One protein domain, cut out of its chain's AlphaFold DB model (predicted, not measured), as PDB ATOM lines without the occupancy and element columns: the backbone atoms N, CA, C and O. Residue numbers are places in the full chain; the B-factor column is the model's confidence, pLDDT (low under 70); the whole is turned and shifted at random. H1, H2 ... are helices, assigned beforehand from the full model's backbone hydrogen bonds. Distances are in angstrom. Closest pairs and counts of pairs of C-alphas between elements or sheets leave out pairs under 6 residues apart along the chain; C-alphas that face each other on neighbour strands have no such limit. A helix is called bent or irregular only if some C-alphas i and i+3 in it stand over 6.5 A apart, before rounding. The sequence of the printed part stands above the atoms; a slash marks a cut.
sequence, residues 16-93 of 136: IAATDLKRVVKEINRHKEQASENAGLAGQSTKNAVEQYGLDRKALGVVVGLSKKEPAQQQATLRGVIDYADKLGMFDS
ATOM      1  N   ILE A  16      72.308 102.760  93.631       82.00
ATOM      2  CA  ILE A  16      73.153 102.183  94.665       82.00
ATOM      3  C   ILE A  16      74.553 102.758  94.457       82.00
ATOM      4  O   ILE A  16      74.994 102.933  93.316       82.00
ATOM      5  N   ALA A  17      75.267 103.071  95.538       83.88
ATOM      6  CA  ALA A  17      76.644 103.526  95.412       83.88
ATOM      7  C   ALA A  17      77.515 102.419  94.792       83.88
ATOM      8  O   ALA A  17      77.322 101.227  95.042       83.88
ATOM      9  N   ALA A  18      78.522 102.800  93.999       83.94
ATOM     10  CA  ALA A  18      79.374 101.835  93.298       83.94
ATOM     11  C   ALA A  18      80.081 100.850  94.252       83.94
ATOM     12  O   ALA A  18      80.304  99.692  93.900       83.94
ATOM     13  N   THR A  19      80.435 101.302  95.456       86.31
ATOM     14  CA  THR A  19      81.019 100.476  96.524       86.31
ATOM     15  C   THR A  19      80.045  99.416  97.025       86.31
ATOM     16  O   THR A  19      80.428  98.257  97.185       86.31
ATOM     17  N   ASP A  20      78.784  99.790  97.213       85.56
ATOM     18  CA  ASP A  20      77.750  98.902  97.737       85.56
ATOM     19  C   ASP A  20      77.309  97.892  96.678       85.56
ATOM     20  O   ASP A  20      77.170  96.711  96.983       85.56
ATOM     21  N   LEU A  21      77.225  98.300  95.405       87.00
ATOM     22  CA  LEU A  21      76.957  97.374  94.300       87.00
ATOM     23  C   LEU A  21      78.043  96.302  94.181       87.00
ATOM     24  O   LEU A  21      77.736  95.120  94.039       87.00
ATOM     25  N   LYS A  22      79.319  96.693  94.285       89.94
ATOM     26  CA  LYS A  22      80.436  95.737  94.290       89.94
ATOM     27  C   LYS A  22      80.335  94.757  95.461       89.94
ATOM     28  O   LYS A  22      80.584  93.567  95.267       89.94
ATOM     29  N   ARG A  23      79.951  95.235  96.652       89.94
ATOM     30  CA  ARG A  23      79.728  94.387  97.835       89.94
ATOM     31  C   ARG A  23      78.595  93.386  97.591       89.94
ATOM     32  O   ARG A  23      78.825  92.190  97.734       89.94
ATOM     33  N   VAL A  24      77.435  93.853  97.127       89.00
ATOM     34  CA  VAL A  24      76.263  93.013  96.815       89.00
ATOM     35  C   VAL A  24      76.606  91.932  95.791       89.00
ATOM     36  O   VAL A  24      76.304  90.758  96.001       89.00
ATOM     37  N   VAL A  25      77.272  92.296  94.691       90.44
ATOM     38  CA  VAL A  25      77.677  91.332  93.654       90.44
ATOM     39  C   VAL A  25      78.615  90.269  94.232       90.44
ATOM     40  O   VAL A  25      78.422  89.078  93.980       90.44
ATOM     41  N   LYS A  26      79.593  90.679  95.048       90.81
ATOM     42  CA  LYS A  26      80.527  89.760  95.712       90.81
ATOM     43  C   LYS A  26      79.805  88.800  96.663       90.81
ATOM     44  O   LYS A  26      80.082  87.604  96.636       90.81
ATOM     45  N   GLU A  27      78.875  89.296  97.473       87.69
ATOM     46  CA  GLU A  27      78.100  88.487  98.423       87.69
ATOM     47  C   GLU A  27      77.196  87.471  97.718       87.69
ATOM     48  O   GLU A  27      77.218  86.287  98.056       87.69
ATOM     49  N   ILE A  28      76.470  87.893  96.678       87.50
ATOM     50  CA  ILE A  28      75.639  86.985  95.877       87.50
ATOM     51  C   ILE A  28      76.506  85.888  95.250       87.50
ATOM     52  O   ILE A  28      76.133  84.714  95.260       87.50
ATOM     53  N   ASN A  29      77.674  86.249  94.718       86.75
ATOM     54  CA  ASN A  29      78.589  85.289  94.111       86.75
ATOM     55  C   ASN A  29      79.154  84.284  95.114       86.75
ATOM     56  O   ASN A  29      79.204  83.100  94.776       86.75
ATOM     57  N   ARG A  30      79.485  84.734  96.330       86.44
ATOM     58  CA  ARG A  30      79.932  83.881  97.438       86.44
ATOM     59  C   ARG A  30      78.867  82.852  97.814       86.44
ATOM     60  O   ARG A  30      79.167  81.665  97.896       86.44
ATOM     61  N   HIS A  31      77.612  83.275  97.979       83.75
ATOM     62  CA  HIS A  31      76.514  82.350  98.292       83.75
ATOM     63  C   HIS A  31      76.234  81.366  97.144       83.75
ATOM     64  O   HIS A  31      75.872  80.219  97.392       83.75
ATOM     65  N   LYS A  32      76.442  81.783  95.886       80.94
ATOM     66  CA  LYS A  32      76.331  80.904  94.707       80.94
ATOM     67  C   LYS A  32      77.478  79.901  94.570       80.94
ATOM     68  O   LYS A  32      77.276  78.846  93.990       80.94
ATOM     69  N   GLU A  33      78.682  80.217  95.029       79.25
ATOM     70  CA  GLU A  33      79.804  79.261  95.028       79.25
ATOM     71  C   GLU A  33      79.613  78.167  96.075       79.25
ATOM     72  O   GLU A  33      79.978  77.020  95.855       79.25
ATOM     73  N   GLN A  34      78.934  78.496  97.170       76.81
ATOM     74  CA  GLN A  34      78.544  77.552  98.216       76.81
ATOM     75  C   GLN A  34      77.220  76.822  97.889       76.81
ATOM     76  O   GLN A  34      76.547  76.309  98.781       76.81
ATOM     77  N   ALA A  35      76.792  76.802  96.618       56.47
ATOM     78  CA  ALA A  35      75.420  76.468  96.214       56.47
ATOM     79  C   ALA A  35      74.976  75.015  96.446       56.47
ATOM     80  O   ALA A  35      73.772  74.774  96.382       56.47
ATOM     81  N   SER A  36      75.873  74.075  96.768       57.28
ATOM     82  CA  SER A  36      75.434  72.748  97.232       57.28
ATOM     83  C   SER A  36      74.715  72.818  98.588       57.28
ATOM     84  O   SER A  36      73.916  71.940  98.890       57.28
ATOM     85  N   GLU A  37      74.954  73.872  99.377       59.94
ATOM     86  CA  GLU A  37      74.380  74.060 100.718       59.94
ATOM     87  C   GLU A  37      73.517  75.334 100.822       59.94
ATOM     88  O   GLU A  37      72.626  75.411 101.663       59.94
ATOM     89  N   ASN A  38      73.716  76.327  99.936       60.62
ATOM     90  CA  ASN A  38      73.218  77.699 100.141       60.62
ATOM     91  C   ASN A  38      72.461  78.333  98.954       60.62
ATOM     92  O   ASN A  38      72.322  79.559  98.888       60.62
ATOM     93  N   ALA A  39      71.917  77.543  98.019       63.97
ATOM     94  CA  ALA A  39      71.165  78.073  96.869       63.97
ATOM     95  C   ALA A  39      70.011  79.026  97.275       63.97
ATOM     96  O   ALA A  39      69.768  80.038  96.607       63.97
ATOM     97  N   GLY A  40      69.355  78.759  98.411       75.19
ATOM     98  CA  GLY A  40      68.323  79.631  98.984       75.19
ATOM     99  C   GLY A  40      68.851  80.999  99.434       75.19
ATOM    100  O   GLY A  40      68.203  82.020  99.196       75.19
ATOM    101  N   LEU A  41      70.063  81.052  99.998       78.44
ATOM    102  CA  LEU A  41      70.675  82.293 100.484       78.44
ATOM    103  C   LEU A  41      71.069  83.228  99.340       78.44
ATOM    104  O   LEU A  41      70.857  84.433  99.438       78.44
ATOM    105  N   ALA A  42      71.565  82.700  98.218       80.25
ATOM    106  CA  ALA A  42      71.851  83.519  97.037       80.25
ATOM    107  C   ALA A  42      70.578  84.175  96.468       80.25
ATOM    108  O   ALA A  42      70.581  85.351  96.076       80.25
ATOM    109  N   GLY A  43      69.474  83.419  96.448       84.44
ATOM    110  CA  GLY A  43      68.156  83.925  96.073       84.44
ATOM    111  C   GLY A  43      67.666  85.017  97.023       84.44
ATOM    112  O   GLY A  43      67.171  86.050  96.560       84.44
ATOM    113  N   GLN A  44      67.868  84.825  98.329       86.50
ATOM    114  CA  GLN A  44      67.493  85.788  99.361       86.50
ATOM    115  C   GLN A  44      68.337  87.068  99.302       86.50
ATOM    116  O   GLN A  44      67.771  88.154  99.310       86.50
ATOM    117  N   SER A  45      69.664  86.980  99.150       86.38
ATOM    118  CA  SER A  45      70.535  88.159  99.000       86.38
ATOM    119  C   SER A  45      70.167  88.988  97.772       86.38
ATOM    120  O   SER A  45      70.124  90.214  97.839       86.38
ATOM    121  N   THR A  46      69.827  88.325  96.663       88.19
ATOM    122  CA  THR A  46      69.346  89.009  95.454       88.19
ATOM    123  C   THR A  46      68.024  89.732  95.720       88.19
ATOM    124  O   THR A  46      67.854  90.870  95.293       88.19
ATOM    125  N   LYS A  47      67.086  89.086  96.427       89.06
ATOM    126  CA  LYS A  47      65.795  89.687  96.790       89.06
ATOM    127  C   LYS A  47      65.982  90.898  97.708       89.06
ATOM    128  O   LYS A  47      65.451  91.959  97.402       89.06
ATOM    129  N   ASN A  48      66.795  90.761  98.755       89.12
ATOM    130  CA  ASN A  48      67.074  91.836  99.705       89.12
ATOM    131  C   ASN A  48      67.699  93.050  99.009       89.12
ATOM    132  O   ASN A  48      67.261  94.169  99.239       89.12
ATOM    133  N   ALA A  49      68.670  92.845  98.112       86.38
ATOM    134  CA  ALA A  49      69.292  93.947  97.377       86.38
ATOM    135  C   ALA A  49      68.306  94.665  96.436       86.38
ATOM    136  O   ALA A  49      68.336  95.888  96.314       86.38
ATOM    137  N   VAL A  50      67.417  93.914  95.782       89.44
ATOM    138  CA  VAL A  50      66.359  94.476  94.928       89.44
ATOM    139  C   VAL A  50      65.385  95.326  95.743       89.44
ATOM    140  O   VAL A  50      65.045  96.425  95.318       89.44
ATOM    141  N   GLU A  51      64.962  94.848  96.912       88.94
ATOM    142  CA  GLU A  51      64.019  95.564  97.779       88.94
ATOM    143  C   GLU A  51      64.668  96.778  98.458       88.94
ATOM    144  O   GLU A  51      64.075  97.853  98.479       88.94
ATOM    145  N   GLN A  52      65.900  96.636  98.952       87.62
ATOM    146  CA  GLN A  52      66.613  97.682  99.685       87.62
ATOM    147  C   GLN A  52      67.029  98.858  98.794       87.62
ATOM    148  O   GLN A  52      66.914 100.008  99.207       87.62
ATOM    149  N   TYR A  53      67.531  98.577  97.590       85.38
ATOM    150  CA  TYR A  53      68.097  99.600  96.702       85.38
ATOM    151  C   TYR A  53      67.231  99.860  95.458       85.38
ATOM    152  O   TYR A  53      67.641 100.580  94.549       85.38
ATOM    153  N   GLY A  54      66.048  99.243  95.376       83.88
ATOM    154  CA  GLY A  54      65.135  99.382  94.239       83.88
ATOM    155  C   GLY A  54      65.667  98.801  92.923       83.88
ATOM    156  O   GLY A  54      65.186  99.171  91.853       83.88
ATOM    157  N   LEU A  55      66.666  97.917  92.958       86.56
ATOM    158  CA  LEU A  55      67.351  97.444  91.748       86.56
ATOM    159  C   LEU A  55      66.422  96.644  90.837       86.56
ATOM    160  O   LEU A  55      65.550  95.907  91.297       86.56
ATOM    161  N   ASP A  56      66.664  96.701  89.530       87.75
ATOM    162  CA  ASP A  56      66.052  95.732  88.628       87.75
ATOM    163  C   ASP A  56      66.703  94.351  88.806       87.75
ATOM    164  O   ASP A  56      67.920  94.175  88.682       87.75
ATOM    165  N   ARG A  57      65.877  93.342  89.101       89.19
ATOM    166  CA  ARG A  57      66.350  91.985  89.395       89.19
ATOM    167  C   ARG A  57      67.040  91.332  88.199       89.19
ATOM    168  O   ARG A  57      67.977  90.558  88.400       89.19
ATOM    169  N   LYS A  58      66.572  91.595  86.973       89.56
ATOM    170  CA  LYS A  58      67.156  91.002  85.761       89.56
ATOM    171  C   LYS A  58      68.505  91.644  85.463       89.56
ATOM    172  O   LYS A  58      69.473  90.913  85.271       89.56
ATOM    173  N   ALA A  59      68.588  92.971  85.520       88.31
ATOM    174  CA  ALA A  59      69.828  93.718  85.354       88.31
ATOM    175  C   ALA A  59      70.881  93.288  86.387       88.31
ATOM    176  O   ALA A  59      72.004  92.946  86.017       88.31
ATOM    177  N   LEU A  60      70.502  93.186  87.669       89.38
ATOM    178  CA  LEU A  60      71.396  92.684  88.715       89.38
ATOM    179  C   LEU A  60      71.866  91.253  88.417       89.38
ATOM    180  O   LEU A  60      73.049  90.952  88.552       89.38
ATOM    181  N   GLY A  61      70.963  90.374  87.974       89.75
ATOM    182  CA  GLY A  61      71.302  89.005  87.587       89.75
ATOM    183  C   GLY A  61      72.333  88.935  86.457       89.75
ATOM    184  O   GLY A  61      73.288  88.161  86.557       89.75
ATOM    185  N   VAL A  62      72.177  89.771  85.426       90.88
ATOM    186  CA  VAL A  62      73.132  89.894  84.314       90.88
ATOM    187  C   VAL A  62      74.494  90.356  84.827       90.88
ATOM    188  O   VAL A  62      75.495  89.692  84.566       90.88
ATOM    189  N   VAL A  63      74.544  91.431  85.620       91.62
ATOM    190  CA  VAL A  63      75.803  91.974  86.166       91.62
ATOM    191  C   VAL A  63      76.517  90.953  87.057       91.62
ATOM    192  O   VAL A  63      77.722  90.741  86.914       91.62
ATOM    193  N   VAL A  64      75.783  90.264  87.934       91.44
ATOM    194  CA  VAL A  64      76.320  89.184  88.776       91.44
ATOM    195  C   VAL A  64      76.901  88.062  87.912       91.44
ATOM    196  O   VAL A  64      78.024  87.626  88.155       91.44
ATOM    197  N   GLY A  65      76.183  87.617  86.878       89.50
ATOM    198  CA  GLY A  65      76.658  86.570  85.969       89.50
ATOM    199  C   GLY A  65      77.901  86.973  85.172       89.50
ATOM    200  O   GLY A  65      78.817  86.167  85.015       89.50
ATOM    201  N   LEU A  66      77.962  88.224  84.710       91.50
ATOM    202  CA  LEU A  66      79.113  88.760  83.982       91.50
ATOM    203  C   LEU A  66      80.343  88.910  84.875       91.50
ATOM    204  O   LEU A  66      81.442  88.603  84.429       91.50
ATOM    205  N   SER A  67      80.169  89.309  86.136       91.31
ATOM    206  CA  SER A  67      81.289  89.578  87.052       91.31
ATOM    207  C   SER A  67      82.234  88.391  87.286       91.31
ATOM    208  O   SER A  67      83.371  88.603  87.698       91.31
ATOM    209  N   LYS A  68      81.786  87.156  87.016       86.94
ATOM    210  CA  LYS A  68      82.596  85.931  87.125       86.94
ATOM    211  C   LYS A  68      83.337  85.546  85.841       86.94
ATOM    212  O   LYS A  68      84.093  84.584  85.851       86.94
ATOM    213  N   LYS A  69      83.055  86.210  84.721       88.38
ATOM    214  CA  LYS A  69      83.634  85.876  83.413       88.38
ATOM    215  C   LYS A  69      84.935  86.627  83.179       88.38
ATOM    216  O   LYS A  69      85.168  87.665  83.789       88.38
ATOM    217  N   GLU A  70      85.723  86.154  82.221       91.06
ATOM    218  CA  GLU A  70      86.919  86.858  81.757       91.06
ATOM    219  C   GLU A  70      86.591  88.251  81.193       91.06
ATOM    220  O   GLU A  70      85.550  88.411  80.538       91.06
ATOM    221  N   PRO A  71      87.477  89.255  81.356       89.12
ATOM    222  CA  PRO A  71      87.230  90.624  80.901       89.12
ATOM    223  C   PRO A  71      86.805  90.725  79.432       89.12
ATOM    224  O   PRO A  71      85.886  91.472  79.108       89.12
ATOM    225  N   ALA A  72      87.406  89.934  78.539       87.75
ATOM    226  CA  ALA A  72      87.042  89.926  77.121       87.75
ATOM    227  C   ALA A  72      85.578  89.505  76.891       87.75
ATOM    228  O   ALA A  72      84.864  90.137  76.112       87.75
ATOM    229  N   GLN A  73      85.105  88.484  77.613       88.50
ATOM    230  CA  GLN A  73      83.717  88.023  77.528       88.50
ATOM    231  C   GLN A  73      82.754  89.042  78.137       88.50
ATOM    232  O   GLN A  73      81.694  89.291  77.566       88.50
ATOM    233  N   GLN A  74      83.136  89.668  79.258       89.62
ATOM    234  CA  GLN A  74      82.357  90.751  79.862       89.62
ATOM    235  C   GLN A  74      82.124  91.882  78.854       89.62
ATOM    236  O   GLN A  74      80.986  92.292  78.637       89.62
ATOM    237  N   GLN A  75      83.193  92.344  78.198       88.75
ATOM    238  CA  GLN A  75      83.123  93.420  77.210       88.75
ATOM    239  C   GLN A  75      82.314  93.021  75.973       88.75
ATOM    240  O   GLN A  75      81.504  93.812  75.501       88.75
ATOM    241  N   ALA A  76      82.490  91.797  75.467       90.38
ATOM    242  CA  ALA A  76      81.722  91.304  74.327       90.38
ATOM    243  C   ALA A  76      80.214  91.293  74.618       90.38
ATOM    244  O   ALA A  76      79.428  91.778  73.806       90.38
ATOM    245  N   THR A  77      79.803  90.805  75.796       91.56
ATOM    246  CA  THR A  77      78.385  90.812  76.176       91.56
ATOM    247  C   THR A  77      77.850  92.227  76.376       91.56
ATOM    248  O   THR A  77      76.777  92.531  75.866       91.56
ATOM    249  N   LEU A  78      78.580  93.109  77.070       91.44
ATOM    250  CA  LEU A  78      78.130  94.490  77.290       91.44
ATOM    251  C   LEU A  78      77.977  95.266  75.974       91.44
ATOM    252  O   LEU A  78      76.984  95.967  75.805       91.44
ATOM    253  N   ARG A  79      78.908  95.091  75.027       90.31
ATOM    254  CA  ARG A  79      78.797  95.669  73.678       90.31
ATOM    255  C   ARG A  79      77.559  95.165  72.949       90.31
ATOM    256  O   ARG A  79      76.803  95.980  72.440       90.31
ATOM    257  N   GLY A  80      77.340  93.849  72.946       90.38
ATOM    258  CA  GLY A  80      76.169  93.252  72.307       90.38
ATOM    259  C   GLY A  80      74.857  93.766  72.902       90.38
ATOM    260  O   GLY A  80      73.953  94.114  72.161       90.38
ATOM    261  N   VAL A  81      74.760  93.888  74.231       91.56
ATOM    262  CA  VAL A  81      73.551  94.423  74.884       91.56
ATOM    263  C   VAL A  81      73.235  95.844  74.412       91.56
ATOM    264  O   VAL A  81      72.078  96.125  74.122       91.56
ATOM    265  N   ILE A  82      74.240  96.722  74.320       90.25
ATOM    266  CA  ILE A  82      74.044  98.111  73.881       90.25
ATOM    267  C   ILE A  82      73.675  98.163  72.393       90.25
ATOM    268  O   ILE A  82      72.661  98.759  72.048       90.25
ATOM    269  N   ASP A  83      74.454  97.501  71.532       90.94
ATOM    270  CA  ASP A  83      74.247  97.486  70.076       90.94
ATOM    271  C   ASP A  83      72.884  96.898  69.690       90.94
ATOM    272  O   ASP A  83      72.180  97.429  68.834       90.94
ATOM    273  N   TYR A  84      72.469  95.808  70.341       93.88
ATOM    274  CA  TYR A  84      71.198  95.161  70.024       93.88
ATOM    275  C   TYR A  84      70.006  95.953  70.564       93.88
ATOM    276  O   TYR A  84      68.973  96.003  69.903       93.88
ATOM    277  N   ALA A  85      70.133  96.571  71.744       89.88
ATOM    278  CA  ALA A  85      69.083  97.428  72.292       89.88
ATOM    279  C   ALA A  85      68.849  98.664  71.409       89.88
ATOM    280  O   ALA A  85      67.696  99.000  71.142       89.88
ATOM    281  N   ASP A  86      69.926  99.274  70.907       87.62
ATOM    282  CA  ASP A  86      69.874 100.395  69.964       87.62
ATOM    283  C   ASP A  86      69.198  99.996  68.646       87.62
ATOM    284  O   ASP A  86      68.183 100.569  68.260       87.62
ATOM    285  N   LYS A  87      69.670  98.919  68.004       88.94
ATOM    286  CA  LYS A  87      69.113  98.427  66.729       88.94
ATOM    287  C   LYS A  87      67.641  98.029  66.797       88.94
ATOM    288  O   LYS A  87      66.963  98.023  65.773       88.94
ATOM    289  N   LEU A  88      67.155  97.651  67.976       91.00
ATOM    290  CA  LEU A  88      65.750  97.321  68.209       91.00
ATOM    291  C   LEU A  88      64.905  98.536  68.629       91.00
ATOM    292  O   LEU A  88      63.732  98.356  68.954       91.00
ATOM    293  N   GLY A  89      65.475  99.748  68.652       85.69
ATOM    294  CA  GLY A  89      64.783 100.980  69.044       85.69
ATOM    295  C   GLY A  89      64.353 100.995  70.513       85.69
ATOM    296  O   GLY A  89      63.428 101.711  70.899       85.69
ATOM    297  N   MET A  90      64.985 100.182  71.373       85.62
ATOM    298  CA  MET A  90      64.594 100.071  72.787       85.62
ATOM    299  C   MET A  90      64.865 101.356  73.575       85.62
ATOM    300  O   MET A  90      64.310 101.542  74.658       85.62
ATOM    301  N   PHE A  91      65.701 102.232  73.028       83.19
ATOM    302  CA  PHE A  91      66.048 103.528  73.585       83.19
ATOM    303  C   PHE A  91      65.090 104.662  73.173       83.19
ATOM    304  O   PHE A  91      65.135 105.728  73.778       83.19
ATOM    305  N   ASP A  92      64.176 104.421  72.224       80.56
ATOM    306  CA  ASP A  92      63.319 105.464  71.635       80.56
ATOM    307  C   ASP A  92      61.972 105.640  72.361       80.56
ATOM    308  O   ASP A  92      61.244 106.603  72.132       80.56
ATOM    309  N   SER A  93      61.591 104.676  73.207       66.62
ATOM    310  CA  SER A  93      60.213 104.549  73.718       66.62
ATOM    311  C   SER A  93      59.958 105.215  75.076       66.62
ATOM    312  O   SER A  93      58.822 105.563  75.392       66.62
TER     313      SER A  93
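Overview. This is residues 16 to 93 of the 136 residues of an uncharacterized protein of Rhizobiales bacterium 63-7 (UniProt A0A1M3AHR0). A helical hairpin of H2 and H1 has a short helix, H3, laid across one face of it, and from the end of H3 the chain turns at a corner into H4, which folds back as an arm in a V with H3. Residues 83 to 89, of which 83 to 87 belong to H4, stick out. The 78 printed residues include four named helices, in the order H1, H2, H3, H4, and no named strand; the class is all helix. The whole is only just loose, close to compact, with a radius of gyration of the C-alphas of 14.2 A, and only just elongated, spanning 42 by 28 by 22 A.

Arrangement. H2, residues 35 to 53, has a kink of 27 degrees near residue 42 and is irregular, with C-alphas 37 and 40 8.4 A apart. It forms a hairpin with H1, residues 18 to 33: they touch, closest at the C-alphas of His 31 and Ala 42, 5.0 A, and run opposite ways at a shallow tilt of 23 degrees. H3, residues 57 to 67, is the hub. It touches residues 46 to 50 alone of H2, closest at the C-alphas of Val 50 and Arg 57, 6.1 A, at a steep tilt of 56 degrees, opposite ways. It touches residues 25 to 29 alone of H1, closest at the C-alphas of Val 25 and Val 64, 5.5 A, about perpendicular at 79 degrees. The packing of these three helices is only just mostly crossed, with 1 of 3 touching pairs at a shallow tilt. H4, residues 71 to 87, touches H3 only at the corner, and only just, with 3 pairs of C-alphas within 8 A, through residues 73 to 74 alone; the closest C-alphas are those of Leu 66 and Gln 74, 5.6 A. H4 is apart from H1 and H2. Every O i to N i+4 pair is within hydrogen-bond range in H1, H3 and H4, and 12 of 15 in H2.

Along the chain. H2 and H4 each measure 24.3 A, H1 22.6 A and H3 15.3 A from first to last C-alpha. H1 begins at C-alpha 18, (79.374, 101.835, 93.298), and H4 ends at C-alpha 87, (69.113, 98.427, 66.729).

Size, cuts and confidence. The two C-alphas farthest apart, those of Glu 37 and Asp 92, are 44.2 A apart. The printed part has no cut, and its three links between helices are tight. Mean pLDDT of the printed part is 85.4; residues 35 to 39 and residue 93 are under 70.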